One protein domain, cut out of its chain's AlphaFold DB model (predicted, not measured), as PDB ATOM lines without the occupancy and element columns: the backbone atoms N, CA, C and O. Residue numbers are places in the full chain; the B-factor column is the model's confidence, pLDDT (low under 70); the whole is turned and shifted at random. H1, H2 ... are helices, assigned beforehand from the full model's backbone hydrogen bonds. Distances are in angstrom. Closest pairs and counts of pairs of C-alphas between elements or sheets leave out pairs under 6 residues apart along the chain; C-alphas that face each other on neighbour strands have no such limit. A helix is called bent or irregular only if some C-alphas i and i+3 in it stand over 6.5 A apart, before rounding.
ATOM      1  N   PHE A 290     154.482  90.918 155.306       87.81
ATOM      2  CA  PHE A 290     153.541  89.815 155.156       87.81
ATOM      3  C   PHE A 290     152.291  90.123 155.974       87.81
ATOM      4  O   PHE A 290     152.368  90.293 157.191       87.81
ATOM      5  N   GLY A 291     151.148  90.229 155.298       88.69
ATOM      6  CA  GLY A 291     149.871  90.555 155.921       88.69
ATOM      7  C   GLY A 291     148.730  89.784 155.281       88.69
ATOM      8  O   GLY A 291     148.527  89.876 154.070       88.69
ATOM      9  N   LEU A 292     147.968  89.065 156.103       89.94
ATOM     10  CA  LEU A 292     146.743  88.381 155.699       89.94
ATOM     11  C   LEU A 292     145.515  89.152 156.217       89.94
ATOM     12  O   LEU A 292     145.622  89.919 157.184       89.94
ATOM     13  N   PRO A 293     144.348  89.040 155.561       92.56
ATOM     14  CA  PRO A 293     143.091  89.510 156.139       92.56
ATOM     15  C   PRO A 293     142.813  88.817 157.486       92.56
ATOM     16  O   PRO A 293     143.095  87.627 157.561       92.56
ATOM     17  N   PRO A 294     142.245  89.531 158.487       92.31
ATOM     18  CA  PRO A 294     141.750  90.910 158.435       92.31
ATOM     19  C   PRO A 294     142.802  91.972 158.807       92.31
ATOM     20  O   PRO A 294     142.491  93.164 158.835       92.31
ATOM     21  N   PHE A 295     144.050  91.588 159.096       95.06
ATOM     22  CA  PHE A 295     145.079  92.511 159.595       95.06
ATOM     23  C   PHE A 295     145.781  93.338 158.513       95.06
ATOM     24  O   PHE A 295     146.430  94.331 158.846       95.06
ATOM     25  N   LYS A 296     145.622  92.983 157.231       94.31
ATOM     26  CA  LYS A 296     146.279  93.652 156.095       94.31
ATOM     27  C   LYS A 296     146.166  95.184 156.129       94.31
ATOM     28  O   LYS A 296     147.177  95.864 156.007       94.31
ATOM     29  N   SER A 297     144.973  95.744 156.352       95.19
ATOM     30  CA  SER A 297     144.782  97.206 156.364       95.19
ATOM     31  C   SER A 297     145.519  97.895 157.519       95.19
ATOM     32  O   SER A 297     146.168  98.921 157.324       95.19
ATOM     33  N   LYS A 298     145.472  97.314 158.725       96.44
ATOM     34  CA  LYS A 298     146.190  97.831 159.903       96.44
ATOM     35  C   LYS A 298     147.703  97.728 159.727       96.44
ATOM     36  O   LYS A 298     148.424  98.638 160.140       96.44
ATOM     37  N   LEU A 299     148.172  96.655 159.086       95.88
ATOM     38  CA  LEU A 299     149.578  96.489 158.742       95.88
ATOM     39  C   LEU A 299     150.046  97.607 157.803       95.88
ATOM     40  O   LEU A 299     151.029  98.267 158.136       95.88
ATOM     41  N   GLU A 300     149.325  97.881 156.711       96.00
ATOM     42  CA  GLU A 300     149.680  98.956 155.765       96.00
ATOM     43  C   GLU A 300     149.760 100.329 156.448       96.00
ATOM     44  O   GLU A 300     150.747 101.048 156.290       96.00
ATOM     45  N   VAL A 301     148.785 100.669 157.301       96.88
ATOM     46  CA  VAL A 301     148.811 101.932 158.065       96.88
ATOM     47  C   VAL A 301     150.022 101.995 159.001       96.88
ATOM     48  O   VAL A 301     150.691 103.026 159.080       96.88
ATOM     49  N   SER A 302     150.327 100.904 159.712       96.50
ATOM     50  CA  SER A 302     151.495 100.860 160.601       96.50
ATOM     51  C   SER A 302     152.811 100.994 159.830       96.50
ATOM     52  O   SER A 302     153.713 101.694 160.281       96.50
ATOM     53  N   LYS A 303     152.890 100.392 158.638       95.56
ATOM     54  CA  LYS A 303     154.062 100.434 157.768       95.56
ATOM     55  C   LYS A 303     154.287 101.838 157.215       95.56
ATOM     56  O   LYS A 303     155.417 102.309 157.229       95.56
ATOM     57  N   LEU A 304     153.221 102.531 156.811       96.69
ATOM     58  CA  LEU A 304     153.302 103.928 156.385       96.69
ATOM     59  C   LEU A 304     153.818 104.828 157.518       96.69
ATOM     60  O   LEU A 304     154.684 105.668 157.290       96.69
ATOM     61  N   ARG A 305     153.331 104.628 158.751       97.56
ATOM     62  CA  ARG A 305     153.828 105.364 159.929       97.56
ATOM     63  C   ARG A 305     155.291 105.060 160.223       97.56
ATOM     64  O   ARG A 305     156.041 105.985 160.506       97.56
ATOM     65  N   LEU A 306     155.698 103.797 160.118       97.50
ATOM     66  CA  LEU A 306     157.090 103.399 160.302       97.50
ATOM     67  C   LEU A 306     158.002 104.010 159.233       97.50
ATOM     68  O   LEU A 306     159.042 104.559 159.578       97.50
ATOM     69  N   ALA A 307     157.600 103.962 157.962       96.94
ATOM     70  CA  ALA A 307     158.336 104.572 156.858       96.94
ATOM     71  C   ALA A 307     158.474 106.088 157.051       96.94
ATOM     72  O   ALA A 307     159.560 106.631 156.876       96.94
ATOM     73  N   LYS A 308     157.400 106.758 157.491       97.81
ATOM     74  CA  LYS A 308     157.436 108.181 157.838       97.81
ATOM     75  C   LYS A 308     158.379 108.456 159.013       97.81
ATOM     76  O   LYS A 308     159.244 109.310 158.897       97.81
ATOM     77  N   ALA A 309     158.273 107.706 160.112       97.69
ATOM     78  CA  ALA A 309     159.154 107.871 161.270       97.69
ATOM     79  C   ALA A 309     160.634 107.623 160.923       97.69
ATOM     80  O   ALA A 309     161.505 108.316 161.439       97.69
ATOM     81  N   TYR A 310     160.917 106.666 160.033       97.00
ATOM     82  CA  TYR A 310     162.258 106.419 159.505       97.00
ATOM     83  C   TYR A 310     162.759 107.573 158.625       97.00
ATOM     84  O   TYR A 310     163.872 108.047 158.834       97.00
ATOM     85  N   SER A 311     161.946 108.040 157.674       96.06
ATOM     86  CA  SER A 311     162.290 109.150 156.772       96.06
ATOM     87  C   SER A 311     162.546 110.446 157.539       96.06
ATOM     88  O   SER A 311     163.547 111.116 157.308       96.06
ATOM     89  N   ASP A 312     161.677 110.762 158.501       97.12
ATOM     90  CA  ASP A 312     161.741 111.982 159.310       97.12
ATOM     91  C   ASP A 312     162.787 111.888 160.442       97.12
ATOM     92  O   ASP A 312     162.911 112.815 161.241       97.12
ATOM     93  N   LYS A 313     163.504 110.757 160.562       97.00
ATOM     94  CA  LYS A 313     164.440 110.460 161.664       97.00
ATOM     95  C   LYS A 313     163.813 110.685 163.052       97.00
ATOM     96  O   LYS A 313     164.444 111.166 163.991       97.00
ATOM     97  N   ASN A 314     162.539 110.318 163.198       97.56
ATOM     98  CA  ASN A 314     161.794 110.459 164.443       97.56
ATOM     99  C   ASN A 314     162.034 109.249 165.359       97.56
ATOM    100  O   ASN A 314     161.290 108.264 165.327       97.56
ATOM    101  N   TYR A 315     163.071 109.343 166.195       96.81
ATOM    102  CA  TYR A 315     163.497 108.280 167.113       96.81
ATOM    103  C   TYR A 315     162.390 107.799 168.065       96.81
ATOM    104  O   TYR A 315     162.275 106.601 168.327       96.81
ATOM    105  N   GLN A 316     161.537 108.710 168.545       95.75
ATOM    106  CA  GLN A 316     160.470 108.392 169.497       95.75
ATOM    107  C   GLN A 316     159.343 107.568 168.851       95.75
ATOM    108  O   GLN A 316     158.888 106.569 169.413       95.75
ATOM    109  N   GLU A 317     158.890 107.959 167.658       97.56
ATOM    110  CA  GLU A 317     157.812 107.254 166.950       97.56
ATOM    111  C   GLU A 317     158.293 105.985 166.230       97.56
ATOM    112  O   GLU A 317     157.489 105.077 165.987       97.56
ATOM    113  N   PHE A 318     159.591 105.879 165.918       98.12
ATOM    114  CA  PHE A 318     160.151 104.728 165.208       98.12
ATOM    115  C   PHE A 318     159.895 103.412 165.949       98.12
ATOM    116  O   PHE A 318     159.272 102.511 165.390       98.12
ATOM    117  N   CYS A 319     160.294 103.303 167.221       97.31
ATOM    118  CA  CYS A 319     160.123 102.063 167.986       97.31
ATOM    119  C   CYS A 319     158.654 101.697 168.213       97.31
ATOM    120  O   CYS A 319     158.274 100.526 168.129       97.31
ATOM    121  N   ARG A 320     157.797 102.697 168.444       97.19
ATOM    122  CA  ARG A 320     156.351 102.491 168.574       97.19
ATOM    123  C   ARG A 320     155.756 101.932 167.284       97.19
ATOM    124  O   ARG A 320     154.996 100.961 167.318       97.19
ATOM    125  N   SER A 321     156.108 102.530 166.149       97.56
ATOM    126  CA  SER A 321     155.646 102.097 164.830       97.56
ATOM    127  C   SER A 321     156.188 100.712 164.478       97.56
ATOM    128  O   SER A 321     155.419  99.850 164.057       97.56
ATOM    129  N   LEU A 322     157.466 100.450 164.767       97.50
ATOM    130  CA  LEU A 322     158.123  99.162 164.559       97.50
ATOM    131  C   LEU A 322     157.436  98.035 165.335       97.50
ATOM    132  O   LEU A 322     157.144  96.977 164.770       97.50
ATOM    133  N   ASN A 323     157.149  98.260 166.619       97.12
ATOM    134  CA  ASN A 323     156.469  97.282 167.464       97.12
ATOM    135  C   ASN A 323     155.055  96.989 166.951       97.12
ATOM    136  O   ASN A 323     154.658  95.826 166.879       97.12
ATOM    137  N   ASN A 324     154.311  98.015 166.525       97.12
ATOM    138  CA  ASN A 324     152.983  97.834 165.935       97.12
ATOM    139  C   ASN A 324     153.034  97.040 164.624       97.12
ATOM    140  O   ASN A 324     152.250  96.108 164.443       97.12
ATOM    141  N   THR A 325     153.969  97.358 163.728       97.25
ATOM    142  CA  THR A 325     154.157  96.617 162.474       97.25
ATOM    143  C   THR A 325     154.529  95.162 162.744       97.25
ATOM    144  O   THR A 325     153.888  94.256 162.215       97.25
ATOM    145  N   THR A 326     155.491  94.918 163.638       96.75
ATOM    146  CA  THR A 326     155.920  93.562 164.017       96.75
ATOM    147  C   THR A 326     154.770  92.762 164.634       96.75
ATOM    148  O   THR A 326     154.581  91.593 164.304       96.75
ATOM    149  N   LYS A 327     153.941  93.404 165.467       97.00
ATOM    150  CA  LYS A 327     152.742  92.803 166.063       97.00
ATOM    151  C   LYS A 327     151.736  92.344 165.003       97.00
ATOM    152  O   LYS A 327     151.252  91.218 165.081       97.00
ATOM    153  N   TYR A 328     151.435  93.170 163.999       97.12
ATOM    154  CA  TYR A 328     150.492  92.791 162.936       97.12
ATOM    155  C   TYR A 328     151.048  91.728 161.981       97.12
ATOM    156  O   TYR A 328     150.280  90.887 161.508       97.12
ATOM    157  N   ILE A 329     152.364  91.715 161.742       95.81
ATOM    158  CA  ILE A 329     153.027  90.620 161.017       95.81
ATOM    159  C   ILE A 329     152.871  89.313 161.800       95.81
ATOM    160  O   ILE A 329     152.441  88.312 161.233       95.81
ATOM    161  N   ALA A 330     153.142  89.323 163.109       96.38
ATOM    162  CA  ALA A 330     152.988  88.142 163.957       96.38
ATOM    163  C   ALA A 330     151.541  87.620 163.959       96.38
ATOM    164  O   ALA A 330     151.323  86.425 163.774       96.38
ATOM    165  N   TYR A 331     150.546  88.506 164.086       96.62
ATOM    166  CA  TYR A 331     149.130  88.122 163.994       96.62
ATOM    167  C   TYR A 331     148.771  87.510 162.638       96.62
ATOM    168  O   TYR A 331     148.105  86.480 162.598       96.62
ATOM    169  N   SER A 332     149.281  88.079 161.544       95.19
ATOM    170  CA  SER A 332     149.068  87.539 160.197       95.19
ATOM    171  C   SER A 332     149.704  86.157 160.014       95.19
ATOM    172  O   SER A 332     149.118  85.297 159.363       95.19
ATOM    173  N   LEU A 333     150.887  85.914 160.589       94.94
ATOM    174  CA  LEU A 333     151.551  84.606 160.534       94.94
ATOM    175  C   LEU A 333     150.787  83.539 161.326       94.94
ATOM    176  O   LEU A 333     150.616  82.420 160.839       94.94
ATOM    177  N   VAL A 334     150.303  83.882 162.523       96.38
ATOM    178  CA  VAL A 334     149.490  82.975 163.347       96.38
ATOM    179  C   VAL A 334     148.187  82.628 162.630       96.38
ATOM    180  O   VAL A 334     147.853  81.453 162.504       96.38
ATOM    181  N   GLU A 335     147.483  83.623 162.093       95.00
ATOM    182  CA  GLU A 335     146.240  83.404 161.353       95.00
ATOM    183  C   GLU A 335     146.457  82.593 160.073       95.00
ATOM    184  O   GLU A 335     145.714  81.648 159.813       95.00
ATOM    185  N   GLY A 336     147.515  82.886 159.314       94.25
ATOM    186  CA  GLY A 336     147.895  82.094 158.145       94.25
ATOM    187  C   GLY A 336     148.191  80.638 158.495       94.25
ATOM    188  O   GLY A 336     147.777  79.734 157.770       94.25
ATOM    189  N   SER A 337     148.836  80.401 159.639       95.75
ATOM    190  CA  SER A 337     149.101  79.051 160.146       95.75
ATOM    191  C   SER A 337     147.805  78.328 160.523       95.75
ATOM    192  O   SER A 337     147.617  77.176 160.143       95.75
ATOM    193  N   ILE A 338     146.873  79.008 161.203       96.62
ATOM    194  CA  ILE A 338     145.548  78.459 161.535       96.62
ATOM    195  C   ILE A 338     144.768  78.128 160.255       96.62
ATOM    196  O   ILE A 338     144.224  77.030 160.138       96.62
ATOM    197  N   PHE A 339     144.748  79.033 159.274       96.25
ATOM    198  CA  PHE A 339     144.081  78.813 157.991       96.25
ATOM    199  C   PHE A 339     144.671  77.612 157.241       96.25
ATOM    200  O   PHE A 339     143.925  76.778 156.729       96.25
ATOM    201  N   LEU A 340     146.000  77.479 157.227       96.94
ATOM    202  CA  LEU A 340     146.685  76.345 156.611       96.94
ATOM    203  C   LEU A 340     146.345  75.025 157.317       96.94
ATOM    204  O   LEU A 340     146.062  74.037 156.643       96.94
ATOM    205  N   ILE A 341     146.291  75.011 158.652       98.00
ATOM    206  CA  ILE A 341     145.865  73.839 159.432       98.00
ATOM    207  C   ILE A 341     144.420  73.449 159.083       98.00
ATOM    208  O   ILE A 341     144.150  72.278 158.810       98.00
ATOM    209  N   ILE A 342     143.494  74.415 159.028       97.69
ATOM    210  CA  ILE A 342     142.094  74.173 158.639       97.69
ATOM    211  C   ILE A 342     142.017  73.611 157.214       97.69
ATOM    212  O   ILE A 342     141.297  72.642 156.974       97.69
ATOM    213  N   LEU A 343     142.783  74.168 156.273       97.88
ATOM    214  CA  LEU A 343     142.830  73.704 154.888       97.88
ATOM    215  C   LEU A 343     143.356  72.264 154.790       97.88
ATOM    216  O   LEU A 343     142.774  71.453 154.073       97.88
ATOM    217  N   VAL A 344     144.388  71.912 155.561       98.31
ATOM    218  CA  VAL A 344     144.890  70.534 155.658       98.31
ATOM    219  C   VAL A 344     143.811  69.595 156.204       98.31
ATOM    220  O   VAL A 344     143.566  68.545 155.607       98.31
ATOM    221  N   PHE A 345     143.098  69.969 157.273       98.31
ATOM    222  CA  PHE A 345     141.987  69.164 157.797       98.31
ATOM    223  C   PHE A 345     140.846  68.994 156.784       98.31
ATOM    224  O   PHE A 345     140.305  67.894 156.656       98.31
ATOM    225  N   LEU A 346     140.506  70.040 156.026       98.38
ATOM    226  CA  LEU A 346     139.506  69.968 154.958       98.38
ATOM    227  C   LEU A 346     139.952  69.045 153.820       98.38
ATOM    228  O   LEU A 346     139.157  68.228 153.361       98.38
ATOM    229  N   LEU A 347     141.216  69.118 153.398       98.19
ATOM    230  CA  LEU A 347     141.768  68.223 152.378       98.19
ATOM    231  C   LEU A 347     141.751  66.762 152.841       98.19
ATOM    232  O   LEU A 347     141.316  65.891 152.088       98.19
ATOM    233  N   ILE A 348     142.140  66.491 154.093       98.25
ATOM    234  CA  ILE A 348     142.054  65.153 154.701       98.25
ATOM    235  C   ILE A 348     140.598  64.671 154.729       98.25
ATOM    236  O   ILE A 348     140.308  63.526 154.376       98.25
ATOM    237  N   TYR A 349     139.662  65.539 155.115       98.38
ATOM    238  CA  TYR A 349     138.238  65.217 155.142       98.38
ATOM    239  C   TYR A 349     137.689  64.884 153.744       98.38
ATOM    240  O   TYR A 349     137.040  63.847 153.570       98.38
ATOM    241  N   VAL A 350     137.986  65.716 152.738       98.25
ATOM    242  CA  VAL A 350     137.586  65.505 151.337       98.25
ATOM    243  C   VAL A 350     138.191  64.215 150.793       98.25
ATOM    244  O   VAL A 350     137.475  63.411 150.197       98.25
ATOM    245  N   TYR A 351     139.473  63.964 151.058       98.25
ATOM    246  CA  TYR A 351     140.152  62.732 150.671       98.25
ATOM    247  C   TYR A 351     139.484  61.494 151.284       98.25
ATOM    248  O   TYR A 351     139.166  60.542 150.570       98.25
ATOM    249  N   ASN A 352     139.180  61.521 152.583       97.75
ATOM    250  CA  ASN A 352     138.496  60.422 153.267       97.75
ATOM    251  C   ASN A 352     137.082  60.181 152.714       97.75
ATOM    252  O   ASN A 352     136.662  59.032 152.558       97.75
ATOM    253  N   LYS A 353     136.340  61.246 152.382       97.69
ATOM    254  CA  LYS A 353     135.027  61.143 151.722       97.69
ATOM    255  C   LYS A 353     135.140  60.556 150.317       97.69
ATOM    256  O   LYS A 353     134.368  59.659 149.980       97.69
ATOM    257  N   TYR A 354     136.107  61.017 149.527       98.00
ATOM    258  CA  TYR A 354     136.380  60.502 148.189       98.00
ATOM    259  C   TYR A 354     136.774  59.020 148.219       98.00
ATOM    260  O   TYR A 354     136.238  58.226 147.446       98.00
ATOM    261  N   LYS A 355     137.638  58.620 149.162       97.69
ATOM    262  CA  LYS A 355     138.025  57.220 149.384       97.69
ATOM    263  C   LYS A 355     136.803  56.338 149.666       97.69
ATOM    264  O   LYS A 355     136.594  55.366 148.947       97.69
ATOM    265  N   LYS A 356     135.941  56.732 150.618       97.31
ATOM    266  CA  LYS A 356     134.688  56.010 150.924       97.31
ATOM    267  C   LYS A 356     133.744  55.918 149.719       97.31
ATOM    268  O   LYS A 356     133.090  54.900 149.524       97.31
ATOM    269  N   TYR A 357     133.648  56.976 148.912       97.56
ATOM    270  CA  TYR A 357     132.848  56.961 147.684       97.56
ATOM    271  C   TYR A 357     133.408  55.973 146.646       97.56
ATOM    272  O   TYR A 357     132.652  55.206 146.049       97.56
ATOM    273  N   LYS A 358     134.734  55.949 146.459       97.44
ATOM    274  CA  LYS A 358     135.414  55.027 145.539       97.44
ATOM    275  C   LYS A 358     135.252  53.565 145.966       97.44
ATOM    276  O   LYS A 358     134.984  52.732 145.104       97.44
ATOM    277  N   GLU A 359     135.367  53.271 147.263       96.88
ATOM    278  CA  GLU A 359     135.125  51.937 147.837       96.88
ATOM    279  C   GLU A 359     133.692  51.463 147.547       96.88
ATOM    280  O   GLU A 359     133.518  50.405 146.946       96.88
ATOM    281  N   LYS A 360     132.671  52.291 147.821       96.81
ATOM    282  CA  LYS A 360     131.268  51.968 147.493       96.81
ATOM    283  C   LYS A 360     131.044  51.698 146.003       96.81
ATOM    284  O   LYS A 360     130.414  50.712 145.640       96.81
ATOM    285  N   LYS A 361     131.591  52.545 145.124       96.44
ATOM    286  CA  LYS A 361     131.466  52.372 143.667       96.44
ATOM    287  C   LYS A 361     132.154  51.095 143.172       96.44
ATOM    288  O   LYS A 361     131.722  50.492 142.192       96.44
ATOM    289  N   PHE A 362     133.248  50.694 143.817       96.44
ATOM    290  CA  PHE A 362     133.932  49.440 143.518       96.44
ATOM    291  C   PHE A 362     133.110  48.227 143.975       96.44
ATOM    292  O   PHE A 362     132.944  47.291 143.196       96.44
ATOM    293  N   GLU A 363     132.523  48.275 145.174       96.25
ATOM    294  CA  GLU A 363     131.587  47.250 145.658       96.25
ATOM    295  C   GLU A 363     130.368  47.095 144.735       96.25
ATOM    296  O   GLU A 363     129.970  45.974 144.422       96.25
ATOM    297  N   GLU A 364     129.789  48.198 144.253       96.38
ATOM    298  CA  GLU A 364     128.685  48.178 143.283       96.38
ATOM    299  C   GLU A 364     129.088  47.515 141.960       96.38
ATOM    300  O   GLU A 364     128.372  46.646 141.466       96.38
ATOM    301  N   LYS A 365     130.266  47.852 141.417       95.81
ATOM    302  CA  LYS A 365     130.797  47.201 140.208       95.81
ATOM    303  C   LYS A 365     131.049  45.708 140.407       95.81
ATOM    304  O   LYS A 365     130.750  44.923 139.512       95.81
TER     305      LYS A 365
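What this domain is: This is residues 290 to 365 of the 374 residues of the protein "NPCBM_assoc domain-containing protein" of candidate division CPR3 bacterium (UniProt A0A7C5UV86). One very long helix, H2, makes the length of a rod, and a short helix, H1, packs beside its first part as a lopsided helical hairpin. Residues 337 to 365 of H2 stick out as a free arm. The printed part has 76 residues with two named helices, H1 then H2, and no named strand; the class is all helix. It is extended, with a radius of gyration of the C-alphas of 22.3 A, and spans 75 by 13 by 13 A.

Where its parts are: H2 is residues 315 to 365, 74.3 A from first to last C-alpha, from (163.497, 108.280, 167.113) to (130.797, 47.201, 140.208). It is only just irregular: C-alphas 316 and 319 are 6.52 A apart. H1 is residues 296 to 311, 22.3 A long, beginning at C-alpha 296 (146.279, 93.652, 156.095).

How they stand to each other: H2 touches H1 with residues 315 to 332 alone; the closest C-alphas, of Leu 306 and Ser 321, are 4.9 A apart. The two form a hairpin, running opposite ways at a shallow tilt of 29 degrees. Every O i to N i+4 pair in H1 is within hydrogen-bond range, and 45 of 47 in H2.

The domain as a whole: The two C-alphas farthest apart, of Lys 313 and Lys 365, are 74.8 A apart. The link from H1 to H2 is tight. The printed part has no cut, and no printed residue is under 70 in pLDDT.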